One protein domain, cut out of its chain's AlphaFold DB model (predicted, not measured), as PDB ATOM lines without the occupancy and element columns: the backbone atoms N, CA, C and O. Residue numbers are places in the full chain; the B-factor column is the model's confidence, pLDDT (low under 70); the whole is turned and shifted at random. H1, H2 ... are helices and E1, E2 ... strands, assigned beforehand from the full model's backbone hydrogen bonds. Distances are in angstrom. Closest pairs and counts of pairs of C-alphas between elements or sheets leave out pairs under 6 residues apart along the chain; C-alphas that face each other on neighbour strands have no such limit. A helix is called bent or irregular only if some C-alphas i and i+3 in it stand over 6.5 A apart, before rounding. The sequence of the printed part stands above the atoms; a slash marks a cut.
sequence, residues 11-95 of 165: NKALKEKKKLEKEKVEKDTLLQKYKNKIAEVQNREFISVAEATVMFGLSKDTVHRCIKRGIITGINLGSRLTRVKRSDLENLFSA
ATOM      1  N   ASN A  11     -42.216-117.218  32.068       92.75
ATOM      2  CA  ASN A  11     -42.920-116.144  31.362       92.75
ATOM      3  C   ASN A  11     -42.051-114.893  31.172       92.75
ATOM      4  O   ASN A  11     -42.133-114.248  30.125       92.75
ATOM      5  N   LYS A  12     -41.203-114.552  32.153       93.75
ATOM      6  CA  LYS A  12     -40.248-113.442  32.032       93.75
ATOM      7  C   LYS A  12     -39.221-113.710  30.930       93.75
ATOM      8  O   LYS A  12     -39.076-112.879  30.036       93.75
ATOM      9  N   ALA A  13     -38.600-114.891  30.935       93.56
ATOM     10  CA  ALA A  13     -37.642-115.290  29.904       93.56
ATOM     11  C   ALA A  13     -38.274-115.308  28.497       93.56
ATOM     12  O   ALA A  13     -37.673-114.842  27.530       93.56
ATOM     13  N   LEU A  14     -39.520-115.782  28.375       92.38
ATOM     14  CA  LEU A  14     -40.265-115.758  27.112       92.38
ATOM     15  C   LEU A  14     -40.553-114.329  26.626       92.38
ATOM     16  O   LEU A  14     -40.440-114.060  25.430       92.38
ATOM     17  N   LYS A  15     -40.911-113.404  27.528       94.62
ATOM     18  CA  LYS A  15     -41.111-111.985  27.188       94.62
ATOM     19  C   LYS A  15     -39.811-111.325  26.729       94.62
ATOM     20  O   LYS A  15     -39.821-110.644  25.706       94.62
ATOM     21  N   GLU A  16     -38.705-111.550  27.436       95.06
ATOM     22  CA  GLU A  16     -37.382-111.038  27.050       95.06
ATOM     23  C   GLU A  16     -36.950-111.580  25.684       95.06
ATOM     24  O   GLU A  16     -36.547-110.803  24.818       95.06
ATOM     25  N   LYS A  17     -37.131-112.884  25.436       95.00
ATOM     26  CA  LYS A  17     -36.841-113.498  24.134       95.00
ATOM     27  C   LYS A  17     -37.661-112.863  23.008       95.00
ATOM     28  O   LYS A  17     -37.087-112.491  21.989       95.00
ATOM     29  N   LYS A  18     -38.974-112.684  23.201       95.50
ATOM     30  CA  LYS A  18     -39.848-112.018  22.216       95.50
ATOM     31  C   LYS A  18     -39.447-110.562  21.973       95.50
ATOM     32  O   LYS A  18     -39.564-110.087  20.849       95.50
ATOM     33  N   LYS A  19     -38.987-109.842  23.002       95.69
ATOM     34  CA  LYS A  19     -38.490-108.465  22.861       95.69
ATOM     35  C   LYS A  19     -37.215-108.425  22.011       95.69
ATOM     36  O   LYS A  19     -37.168-107.680  21.042       95.69
ATOM     37  N   LEU A  20     -36.238-109.275  22.325       95.81
ATOM     38  CA  LEU A  20     -34.994-109.410  21.558       95.81
ATOM     39  C   LEU A  20     -35.252-109.814  20.102       95.81
ATOM     40  O   LEU A  20     -34.590-109.318  19.198       95.81
ATOM     41  N   GLU A  21     -36.205-110.713  19.865       95.94
ATOM     42  CA  GLU A  21     -36.593-111.135  18.518       95.94
ATOM     43  C   GLU A  21     -37.203-109.979  17.719       95.94
ATOM     44  O   GLU A  21     -36.786-109.742  16.589       95.94
ATOM     45  N   LYS A  22     -38.101-109.192  18.327       95.88
ATOM     46  CA  LYS A  22     -38.641-107.976  17.701       95.88
ATOM     47  C   LYS A  22     -37.549-106.958  17.376       95.88
ATOM     48  O   LYS A  22     -37.490-106.493  16.245       95.88
ATOM     49  N   GLU A  23     -36.652-106.670  18.319       95.38
ATOM     50  CA  GLU A  23     -35.531-105.745  18.095       95.38
ATOM     51  C   GLU A  23     -34.603-106.214  16.961       95.38
ATOM     52  O   GLU A  23     -34.085-105.392  16.206       95.38
ATOM     53  N   LYS A  24     -34.386-107.529  16.820       94.69
ATOM     54  CA  LYS A  24     -33.623-108.094  15.697       94.69
ATOM     55  C   LYS A  24     -34.356-107.903  14.374       94.69
ATOM     56  O   LYS A  24     -33.763-107.369  13.446       94.69
ATOM     57  N   VAL A  25     -35.643-108.248  14.312       96.00
ATOM     58  CA  VAL A  25     -36.465-108.067  13.104       96.00
ATOM     59  C   VAL A  25     -36.511-106.593  12.682       96.00
ATOM     60  O   VAL A  25     -36.373-106.280  11.502       96.00
ATOM     61  N   GLU A  26     -36.641-105.662  13.627       95.19
ATOM     62  CA  GLU A  26     -36.602-104.221  13.347       95.19
ATOM     63  C   GLU A  26     -35.244-103.768  12.788       95.19
ATOM     64  O   GLU A  26     -35.188-103.014  11.815       95.19
ATOM     65  N   LYS A  27     -34.133-104.261  13.345       94.06
ATOM     66  CA  LYS A  27     -32.790-103.978  12.813       94.06
ATOM     67  C   LYS A  27     -32.595-104.559  11.417       94.06
ATOM     68  O   LYS A  27     -32.093-103.857  10.541       94.06
ATOM     69  N   ASP A  28     -33.020-105.798  11.196       94.00
ATOM     70  CA  ASP A  28     -32.872-106.496   9.918       94.00
ATOM     71  C   ASP A  28     -33.714-105.837   8.822       94.00
ATOM     72  O   ASP A  28     -33.232-105.616   7.711       94.00
ATOM     73  N   THR A  29     -34.952-105.443   9.138       95.44
ATOM     74  CA  THR A  29     -35.819-104.705   8.205       95.44
ATOM     75  C   THR A  29     -35.234-103.340   7.851       95.44
ATOM     76  O   THR A  29     -35.244-102.946   6.681       95.44
ATOM     77  N   LEU A  30     -34.652-102.631   8.823       94.25
ATOM     78  CA  LEU A  30     -33.955-101.371   8.577       94.25
ATOM     79  C   LEU A  30     -32.709-101.576   7.704       94.25
ATOM     80  O   LEU A  30     -32.501-100.818   6.754       94.25
ATOM     81  N   LEU A  31     -31.921-102.624   7.958       92.12
ATOM     82  CA  LEU A  31     -30.768-102.974   7.127       92.12
ATOM     83  C   LEU A  31     -31.186-103.281   5.687       92.12
ATOM     84  O   LEU A  31     -30.576-102.763   4.754       92.12
ATOM     85  N   GLN A  32     -32.240-104.079   5.492       93.19
ATOM     86  CA  GLN A  32     -32.752-104.401   4.157       93.19
ATOM     87  C   GLN A  32     -33.207-103.149   3.410       93.19
ATOM     88  O   GLN A  32     -32.861-102.976   2.241       93.19
ATOM     89  N   LYS A  33     -33.904-102.239   4.098       94.06
ATOM     90  CA  LYS A  33     -34.367-100.973   3.520       94.06
ATOM     91  C   LYS A  33     -33.215-100.115   2.987       94.06
ATOM     92  O   LYS A  33     -33.371 -99.457   1.962       94.06
ATOM     93  N   TYR A  34     -32.066-100.118   3.663       92.19
ATOM     94  CA  TYR A  34     -30.912 -99.289   3.296       92.19
ATOM     95  C   TYR A  34     -29.775-100.049   2.603       92.19
ATOM     96  O   TYR A  34     -28.783 -99.421   2.239       92.19
ATOM     97  N   LYS A  35     -29.915-101.357   2.352       92.50
ATOM     98  CA  LYS A  35     -28.863-102.221   1.790       92.50
ATOM     99  C   LYS A  35     -28.220-101.637   0.530       92.50
ATOM    100  O   LYS A  35     -27.000-101.510   0.466       92.50
ATOM    101  N   ASN A  36     -29.038-101.227  -0.439       90.81
ATOM    102  CA  ASN A  36     -28.546-100.684  -1.709       90.81
ATOM    103  C   ASN A  36     -27.817 -99.349  -1.513       90.81
ATOM    104  O   ASN A  36     -26.765 -99.130  -2.102       90.81
ATOM    105  N   LYS A  37     -28.335 -98.488  -0.631       88.94
ATOM    106  CA  LYS A  37     -27.714 -97.198  -0.307       88.94
ATOM    107  C   LYS A  37     -26.372 -97.381   0.403       88.94
ATOM    108  O   LYS A  37     -25.433 -96.648   0.126       88.94
ATOM    109  N   ILE A  38     -26.271 -98.358   1.302       88.38
ATOM    110  CA  ILE A  38     -25.017 -98.696   1.985       88.38
ATOM    111  C   ILE A  38     -23.981 -99.180   0.967       88.38
ATOM    112  O   ILE A  38     -22.865 -98.667   0.962       88.38
ATOM    113  N   ALA A  39     -24.364-100.103   0.078       88.25
ATOM    114  CA  ALA A  39     -23.479-100.611  -0.968       88.25
ATOM    115  C   ALA A  39     -22.995 -99.492  -1.904       88.25
ATOM    116  O   ALA A  39     -21.815 -99.423  -2.237       88.25
ATOM    117  N   GLU A  40     -23.885 -98.571  -2.282       88.69
ATOM    118  CA  GLU A  40     -23.526 -97.414  -3.098       88.69
ATOM    119  C   GLU A  40     -22.485 -96.531  -2.397       88.69
ATOM    120  O   GLU A  40     -21.465 -96.202  -2.992       88.69
ATOM    121  N   VAL A  41     -22.701 -96.176  -1.125       86.00
ATOM    122  CA  VAL A  41     -21.767 -95.322  -0.372       86.00
ATOM    123  C   VAL A  41     -20.420 -96.017  -0.159       86.00
ATOM    124  O   VAL A  41     -19.386 -95.363  -0.251       86.00
ATOM    125  N   GLN A  42     -20.410 -97.331   0.080       85.06
ATOM    126  CA  GLN A  42     -19.176 -98.103   0.232       85.06
ATOM    127  C   GLN A  42     -18.335 -98.124  -1.050       85.06
ATOM    128  O   GLN A  42     -17.115 -98.064  -0.953       85.06
ATOM    129  N   ASN A  43     -18.956 -98.161  -2.231       87.75
ATOM    130  CA  ASN A  43     -18.244 -98.244  -3.513       87.75
ATOM    131  C   ASN A  43     -17.802 -96.884  -4.079       87.75
ATOM    132  O   ASN A  43     -17.122 -96.838  -5.104       87.75
ATOM    133  N   ARG A  44     -18.182 -95.763  -3.453       90.31
ATOM    134  CA  ARG A  44     -17.760 -94.428  -3.896       90.31
ATOM    135  C   ARG A  44     -16.282 -94.198  -3.588       90.31
ATOM    136  O   ARG A  44     -15.837 -94.376  -2.459       90.31
ATOM    137  N   GLU A  45     -15.548 -93.697  -4.579       92.12
ATOM    138  CA  GLU A  45     -14.137 -93.326  -4.410       92.12
ATOM    139  C   GLU A  45     -13.965 -92.114  -3.483       92.12
ATOM    140  O   GLU A  45     -13.037 -92.067  -2.677       92.12
ATOM    141  N   PHE A  46     -14.887 -91.149  -3.555       93.94
ATOM    142  CA  PHE A  46     -14.893 -89.963  -2.704       93.94
ATOM    143  C   PHE A  46     -16.085 -89.981  -1.755       93.94
ATOM    144  O   PHE A  46     -17.243 -89.985  -2.180       93.94
ATOM    145  N   ILE A  47     -15.791 -89.908  -0.461       95.00
ATOM    146  CA  ILE A  47     -16.786 -89.906   0.612       95.00
ATOM    147  C   ILE A  47     -16.767 -88.576   1.363       95.00
ATOM    148  O   ILE A  47     -15.785 -87.833   1.359       95.00
ATOM    149  N   SER A  48     -17.876 -88.222   1.998       95.00
ATOM    150  CA  SER A  48     -17.935 -87.064   2.886       95.00
ATOM    151  C   SER A  48     -17.150 -87.308   4.174       95.00
ATOM    152  O   SER A  48     -16.957 -88.441   4.610       95.00
ATOM    153  N   VAL A  49     -16.763 -86.224   4.850       95.38
ATOM    154  CA  VAL A  49     -16.123 -86.313   6.175       95.38
ATOM    155  C   VAL A  49     -17.013 -87.056   7.178       95.38
ATOM    156  O   VAL A  49     -16.511 -87.832   7.980       95.38
ATOM    157  N   ALA A  50     -18.337 -86.865   7.124       94.69
ATOM    158  CA  ALA A  50     -19.269 -87.568   8.004       94.69
ATOM    159  C   ALA A  50     -19.299 -89.081   7.726       94.69
ATOM    160  O   ALA A  50     -19.232 -89.873   8.662       94.69
ATOM    161  N   GLU A  51     -19.335 -89.492   6.459       93.75
ATOM    162  CA  GLU A  51     -19.248 -90.912   6.089       93.75
ATOM    163  C   GLU A  51     -17.906 -91.510   6.527       93.75
ATOM    164  O   GLU A  51     -17.893 -92.567   7.152       93.75
ATOM    165  N   ALA A  52     -16.798 -90.791   6.321       94.06
ATOM    166  CA  ALA A  52     -15.476 -91.211   6.781       94.06
ATOM    167  C   ALA A  52     -15.430 -91.435   8.303       94.06
ATOM    168  O   ALA A  52     -14.852 -92.420   8.759       94.06
ATOM    169  N   THR A  53     -16.077 -90.568   9.093       94.50
ATOM    170  CA  THR A  53     -16.132 -90.747  10.555       94.50
ATOM    171  C   THR A  53     -16.854 -92.026  10.971       94.50
ATOM    172  O   THR A  53     -16.415 -92.701  11.897       94.50
ATOM    173  N   VAL A  54     -17.931 -92.386  10.266       93.19
ATOM    174  CA  VAL A  54     -18.718 -93.592  10.558       93.19
ATOM    175  C   VAL A  54     -17.997 -94.851  10.075       93.19
ATOM    176  O   VAL A  54     -18.006 -95.857  10.774       93.19
ATOM    177  N   MET A  55     -17.363 -94.799   8.901       91.50
ATOM    178  CA  MET A  55     -16.690 -95.951   8.293       91.50
ATOM    179  C   MET A  55     -15.376 -96.316   8.988       91.50
ATOM    180  O   MET A  55     -15.120 -97.493   9.215       91.50
ATOM    181  N   PHE A  56     -14.558 -95.319   9.327       91.94
ATOM    182  CA  PHE A  56     -13.192 -95.522   9.825       91.94
ATOM    183  C   PHE A  56     -13.028 -95.196  11.316       91.94
ATOM    184  O   PHE A  56     -11.923 -95.272  11.846       91.94
ATOM    185  N   GLY A  57     -14.098 -94.783  12.004       92.06
ATOM    186  CA  GLY A  57     -14.055 -94.459  13.436       92.06
ATOM    187  C   GLY A  57     -13.217 -93.220  13.785       92.06
ATOM    188  O   GLY A  57     -12.782 -93.067  14.923       92.06
ATOM    189  N   LEU A  58     -12.968 -92.330  12.820       93.00
ATOM    190  CA  LEU A  58     -12.181 -91.109  13.015       93.00
ATOM    191  C   LEU A  58     -13.067 -89.930  13.434       93.00
ATOM    192  O   LEU A  58     -14.198 -89.792  12.973       93.00
ATOM    193  N   SER A  59     -12.539 -89.008  14.244       95.88
ATOM    194  CA  SER A  59     -13.227 -87.735  14.498       95.88
ATOM    195  C   SER A  59     -13.149 -86.808  13.279       95.88
ATOM    196  O   SER A  59     -12.165 -86.830  12.534       95.88
ATOM    197  N   LYS A  60     -14.153 -85.934  13.095       95.25
ATOM    198  CA  LYS A  60     -14.166 -84.942  11.999       95.25
ATOM    199  C   LYS A  60     -12.902 -84.081  12.010       95.25
ATOM    200  O   LYS A  60     -12.300 -83.852  10.964       95.25
ATOM    201  N   ASP A  61     -12.463 -83.676  13.199       96.38
ATOM    202  CA  ASP A  61     -11.251 -82.875  13.383       96.38
ATOM    203  C   ASP A  61      -9.991 -83.632  12.967       96.38
ATOM    204  O   ASP A  61      -9.080 -83.047  12.388       96.38
ATOM    205  N   THR A  62      -9.939 -84.943  13.217       96.00
ATOM    206  CA  THR A  62      -8.820 -85.784  12.779       96.00
ATOM    207  C   THR A  62      -8.773 -85.865  11.261       96.00
ATOM    208  O   THR A  62      -7.708 -85.652  10.689       96.00
ATOM    209  N   VAL A  63      -9.917 -86.067  10.603       96.06
ATOM    210  CA  VAL A  63     -10.001 -86.057   9.135       96.06
ATOM    211  C   VAL A  63      -9.532 -84.707   8.581       96.06
ATOM    212  O   VAL A  63      -8.652 -84.666   7.724       96.06
ATOM    213  N   HIS A  64     -10.024 -83.587   9.122       95.62
ATOM    214  CA  HIS A  64      -9.585 -82.249   8.710       95.62
ATOM    215  C   HIS A  64      -8.092 -82.000   8.958       95.62
ATOM    216  O   HIS A  64      -7.419 -81.400   8.120       95.62
ATOM    217  N   ARG A  65      -7.547 -82.488  10.076       96.12
ATOM    218  CA  ARG A  65      -6.115 -82.401  10.382       96.12
ATOM    219  C   ARG A  65      -5.277 -83.210   9.393       96.12
ATOM    220  O   ARG A  65      -4.243 -82.711   8.960       96.12
ATOM    221  N   CYS A  66      -5.710 -84.414   9.023       94.44
ATOM    222  CA  CYS A  66      -5.028 -85.236   8.021       94.44
ATOM    223  C   CYS A  66      -5.035 -84.562   6.643       94.44
ATOM    224  O   CYS A  66      -3.989 -84.522   5.998       94.44
ATOM    225  N   ILE A  67      -6.158 -83.950   6.243       95.19
ATOM    226  CA  ILE A  67      -6.248 -83.151   5.007       95.19
ATOM    227  C   ILE A  67      -5.270 -81.971   5.063       95.19
ATOM    228  O   ILE A  67      -4.477 -81.778   4.150       95.19
ATOM    229  N   LYS A  68      -5.268 -81.202   6.162       95.06
ATOM    230  CA  LYS A  68      -4.380 -80.038   6.329       95.06
ATOM    231  C   LYS A  68      -2.893 -80.412   6.308       95.06
ATOM    232  O   LYS A  68      -2.071 -79.607   5.892       95.06
ATOM    233  N   ARG A  69      -2.549 -81.614   6.779       94.50
ATOM    234  CA  ARG A  69      -1.181 -82.155   6.753       94.50
ATOM    235  C   ARG A  69      -0.787 -82.758   5.401       94.50
ATOM    236  O   ARG A  69       0.367 -83.136   5.254       94.50
ATOM    237  N   GLY A  70      -1.717 -82.882   4.453       92.31
ATOM    238  CA  GLY A  70      -1.474 -83.551   3.172       92.31
ATOM    239  C   GLY A  70      -1.319 -85.070   3.282       92.31
ATOM    240  O   GLY A  70      -0.807 -85.688   2.361       92.31
ATOM    241  N   ILE A  71      -1.745 -85.672   4.401       92.44
ATOM    242  CA  ILE A  71      -1.690 -87.129   4.605       92.44
ATOM    243  C   ILE A  71      -2.761 -87.827   3.759       92.44
ATOM    244  O   ILE A  71      -2.541 -88.922   3.259       92.44
ATOM    245  N   ILE A  72      -3.930 -87.195   3.625       94.50
ATOM    246  CA  ILE A  72      -5.045 -87.696   2.817       94.50
ATOM    247  C   ILE A  72      -5.535 -86.603   1.879       94.50
ATOM    248  O   ILE A  72      -5.576 -85.422   2.243       94.50
ATOM    249  N   THR A  73      -5.966 -87.005   0.691       94.88
ATOM    250  CA  THR A  73      -6.485 -86.099  -0.327       94.88
ATOM    251  C   THR A  73      -7.916 -85.697   0.013       94.88
ATOM    252  O   THR A  73      -8.817 -86.536   0.115       94.88
ATOM    253  N   GLY A  74      -8.137 -84.391   0.173       93.88
ATOM    254  CA  GLY A  74      -9.451 -83.809   0.422       93.88
ATOM    255  C   GLY A  74      -9.750 -82.646  -0.519       93.88
ATOM    256  O   GLY A  74      -8.929 -81.747  -0.672       93.88
ATOM    257  N   ILE A  75     -10.940 -82.641  -1.119       94.56
ATOM    258  CA  ILE A  75     -11.434 -81.581  -2.006       94.56
ATOM    259  C   ILE A  75     -12.590 -80.872  -1.307       94.56
ATOM    260  O   ILE A  75     -13.551 -81.515  -0.880       94.56
ATOM    261  N   ASN A  76     -12.523 -79.546  -1.186       93.62
ATOM    262  CA  ASN A  76     -13.621 -78.763  -0.633       93.62
ATOM    263  C   ASN A  76     -14.488 -78.164  -1.745       93.62
ATOM    264  O   ASN A  76     -14.044 -77.265  -2.449       93.62
ATOM    265  N   LEU A  77     -15.731 -78.634  -1.874       93.62
ATOM    266  CA  LEU A  77     -16.673 -78.180  -2.906       93.62
ATOM    267  C   LEU A  77     -17.557 -77.003  -2.448       93.62
ATOM    268  O   LEU A  77     -18.476 -76.611  -3.158       93.62
ATOM    269  N   GLY A  78     -17.325 -76.457  -1.249       92.00
ATOM    270  CA  GLY A  78     -18.075 -75.314  -0.724       92.00
ATOM    271  C   GLY A  78     -18.171 -75.306   0.800       92.00
ATOM    272  O   GLY A  78     -17.319 -75.836   1.513       92.00
ATOM    273  N   SER A  79     -19.231 -74.715   1.347       89.56
ATOM    274  CA  SER A  79     -19.450 -74.717   2.794       89.56
ATOM    275  C   SER A  79     -19.843 -76.113   3.278       89.56
ATOM    276  O   SER A  79     -20.901 -76.621   2.910       89.56
ATOM    277  N   ARG A  80     -19.020 -76.724   4.141       86.31
ATOM    278  CA  ARG A  80     -19.273 -78.055   4.737       86.31
ATOM    279  C   ARG A  80     -19.408 -79.192   3.704       86.31
ATOM    280  O   ARG A  80     -19.958 -80.244   4.018       86.31
ATOM    281  N   LEU A  81     -18.873 -79.006   2.495       93.12
ATOM    282  CA  LEU A  81     -18.916 -79.973   1.389       93.12
ATOM    283  C   LEU A  81     -17.523 -80.526   1.069       93.12
ATOM    284  O   LEU A  81     -17.115 -80.629  -0.086       93.12
ATOM    285  N   THR A  82     -16.784 -80.906   2.108       95.12
ATOM    286  CA  THR A  82     -15.490 -81.572   1.948       95.12
ATOM    287  C   THR A  82     -15.692 -83.042   1.574       95.12
ATOM    288  O   THR A  82     -16.477 -83.764   2.204       95.12
ATOM    289  N   ARG A  83     -14.995 -83.471   0.524       95.50
ATOM    290  CA  ARG A  83     -14.915 -84.846   0.029       95.50
ATOM    291  C   ARG A  83     -13.502 -85.366   0.229       95.50
ATOM    292  O   ARG A  83     -12.551 -84.621   0.036       95.50
ATOM    293  N   VAL A  84     -13.376 -86.620   0.635       95.56
ATOM    294  CA  VAL A  84     -12.114 -87.275   0.982       95.56
ATOM    295  C   VAL A  84     -11.993 -88.546   0.163       95.56
ATOM    296  O   VAL A  84     -12.984 -89.263   0.004       95.56
ATOM    297  N   LYS A  85     -10.799 -88.816  -0.364       95.19
ATOM    298  CA  LYS A  85     -10.532 -90.043  -1.111       95.19
ATOM    299  C   LYS A  85     -10.515 -91.243  -0.158       95.19
ATOM    300  O   LYS A  85      -9.779 -91.242   0.827       95.19
ATOM    301  N   ARG A  86     -11.336 -92.261  -0.436       93.75
ATOM    302  CA  ARG A  86     -11.506 -93.441   0.427       93.75
ATOM    303  C   ARG A  86     -10.216 -94.254   0.544       93.75
ATOM    304  O   ARG A  86      -9.848 -94.623   1.652       93.75
ATOM    305  N   SER A  87      -9.516 -94.464  -0.573       93.25
ATOM    306  CA  SER A  87      -8.264 -95.234  -0.618       93.25
ATOM    307  C   SER A  87      -7.200 -94.689   0.331       93.25
ATOM    308  O   SER A  87      -6.482 -95.454   0.957       93.25
ATOM    309  N   ASP A  88      -7.119 -93.364   0.479       93.31
ATOM    310  CA  ASP A  88      -6.121 -92.732   1.343       93.31
ATOM    311  C   ASP A  88      -6.406 -93.044   2.814       93.31
ATOM    312  O   ASP A  88      -5.483 -93.266   3.590       93.31
ATOM    313  N   LEU A  89      -7.687 -93.102   3.195       92.50
ATOM    314  CA  LEU A  89      -8.095 -93.524   4.533       92.50
ATOM    315  C   LEU A  89      -7.836 -95.013   4.753       92.50
ATOM    316  O   LEU A  89      -7.359 -95.368   5.821       92.50
ATOM    317  N   GLU A  90      -8.104 -95.868   3.765       91.88
ATOM    318  CA  GLU A  90      -7.814 -97.309   3.847       91.88
ATOM    319  C   GLU A  90      -6.316 -97.564   4.042       91.88
ATOM    320  O   GLU A  90      -5.931 -98.274   4.971       91.88
ATOM    321  N   ASN A  91      -5.472 -96.879   3.269       90.75
ATOM    322  CA  ASN A  91      -4.016 -96.987   3.355       90.75
ATOM    323  C   ASN A  91      -3.463 -96.614   4.740       90.75
ATOM    324  O   ASN A  91      -2.464 -97.191   5.167       90.75
ATOM    325  N   LEU A  92      -4.120 -95.710   5.480       87.25
ATOM    326  CA  LEU A  92      -3.716 -95.376   6.854       87.25
ATOM    327  C   LEU A  92      -3.853 -96.548   7.830       87.25
ATOM    328  O   LEU A  92      -3.155 -96.571   8.840       87.25
ATOM    329  N   PHE A  93      -4.748 -97.496   7.551       84.38
ATOM    330  CA  PHE A  93      -4.930 -98.700   8.363       84.38
ATOM    331  C   PHE A  93      -4.221 -99.921   7.770       84.38
ATOM    332  O   PHE A  93      -3.980-100.886   8.491       84.38
ATOM    333  N   SER A  94      -3.883 -99.890   6.478       77.88
ATOM    334  CA  SER A  94      -3.249-101.009   5.777       77.88
ATOM    335  C   SER A  94      -1.731-101.107   5.973       77.88
ATOM    336  O   SER A  94      -1.175-102.161   5.682       77.88
ATOM    337  N   ALA A  95      -1.056-100.080   6.502       62.69
ATOM    338  CA  ALA A  95       0.404-100.075   6.620       62.69
ATOM    339  C   ALA A  95       0.905-100.231   8.069       62.69
ATOM    340  O   ALA A  95       1.234 -99.261   8.750       62.69
TER     341      ALA A  95
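AT A GLANCE: This is residues 11 to 95 of the 165 residues of the protein "DNA binding domain, excisionase family" of Chryseobacterium carnipullorum (UniProt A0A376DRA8). A long helical arm, residues 11 to 40 of the bent helix H1, sticks out from a small compact head and makes most of the length. In the head, H2 packs on a small antiparallel sheet of three short strands, H3 stands crosswise to H2, and H4 leads away from the end of the sheet's inner strand. The 85 printed residues hold four named helices and three named strands, in the order H1 E1 H2 H3 E2 E3 H4; the sheet's order is E1 E3 E2 and the class is mostly helix. The whole is extended, with a radius of gyration of the C-alphas of 18.4 A and spans of 60 by 27 by 23 A.

HOW THE PARTS SIT: Start with H1, residues 11 to 43, assigned as one helix by its hydrogen bonds but bent: C-alphas 33 and 36 are 7.8 A apart, and its arms H1a, residues 11 to 33, and H1b, residues 36 to 43, stand at a steep tilt of 64 degrees. Next look at E1, residues 46 to 48, an edge strand antiparallel to the inner strand E3, residues 82 to 85; N 47 and O 84 are 2.9 A apart, within hydrogen-bond range. On the other side of E3 find E2, residues 74 to 76, its antiparallel hairpin partner, with N 75 and O 83 at 2.8 A, within hydrogen-bond range. H2, residues 49 to 56, is on the sheet at a height over the sheet of 9.0 A, and it lies over E1. H3, residues 60 to 68, touches H2 about perpendicular, at 77 degrees; their closest C-alphas, of Val 49 and Lys 60, are 6.3 A apart. H3 only grazes the sheet, with its residues 63 to 68. E1, H2 H3 and E2 form a split strand-helix-strand unit, two strands running the same way with E3 between them, and its crossover is right-handed. H4, residues 86 to 94, only grazes the sheet and is close to H2 but not clearly touching; the closest C-alphas, of Phe 56 and Leu 89, are 7.6 A apart. Each O i to N i+4 pair is within hydrogen-bond range in H1a, H1b, H2 and H3, and 4 of 5 are in H4.

IN THESE COORDINATES: Find C-alpha 11 at (-42.920, -116.144, 31.362); from there H1a runs 32.8 A to C-alpha 33 at (-34.367, -100.973, 3.520). H1b measures 10.7 A, E1 7.0 A, H2 10.3 A, H3 12.3 A, E2 6.6 A and E3 10.3 A. H4 runs 12.4 A to C-alpha 94 at (-3.249, -101.009, 5.777).

THE WHOLE: The C-alphas of Asn 11 and Gly 70 are the two farthest apart, at 59.8 A. The printed part has no cut, and its links are tight. Mean pLDDT of the printed part is 92.6, and residue 95 is under 70.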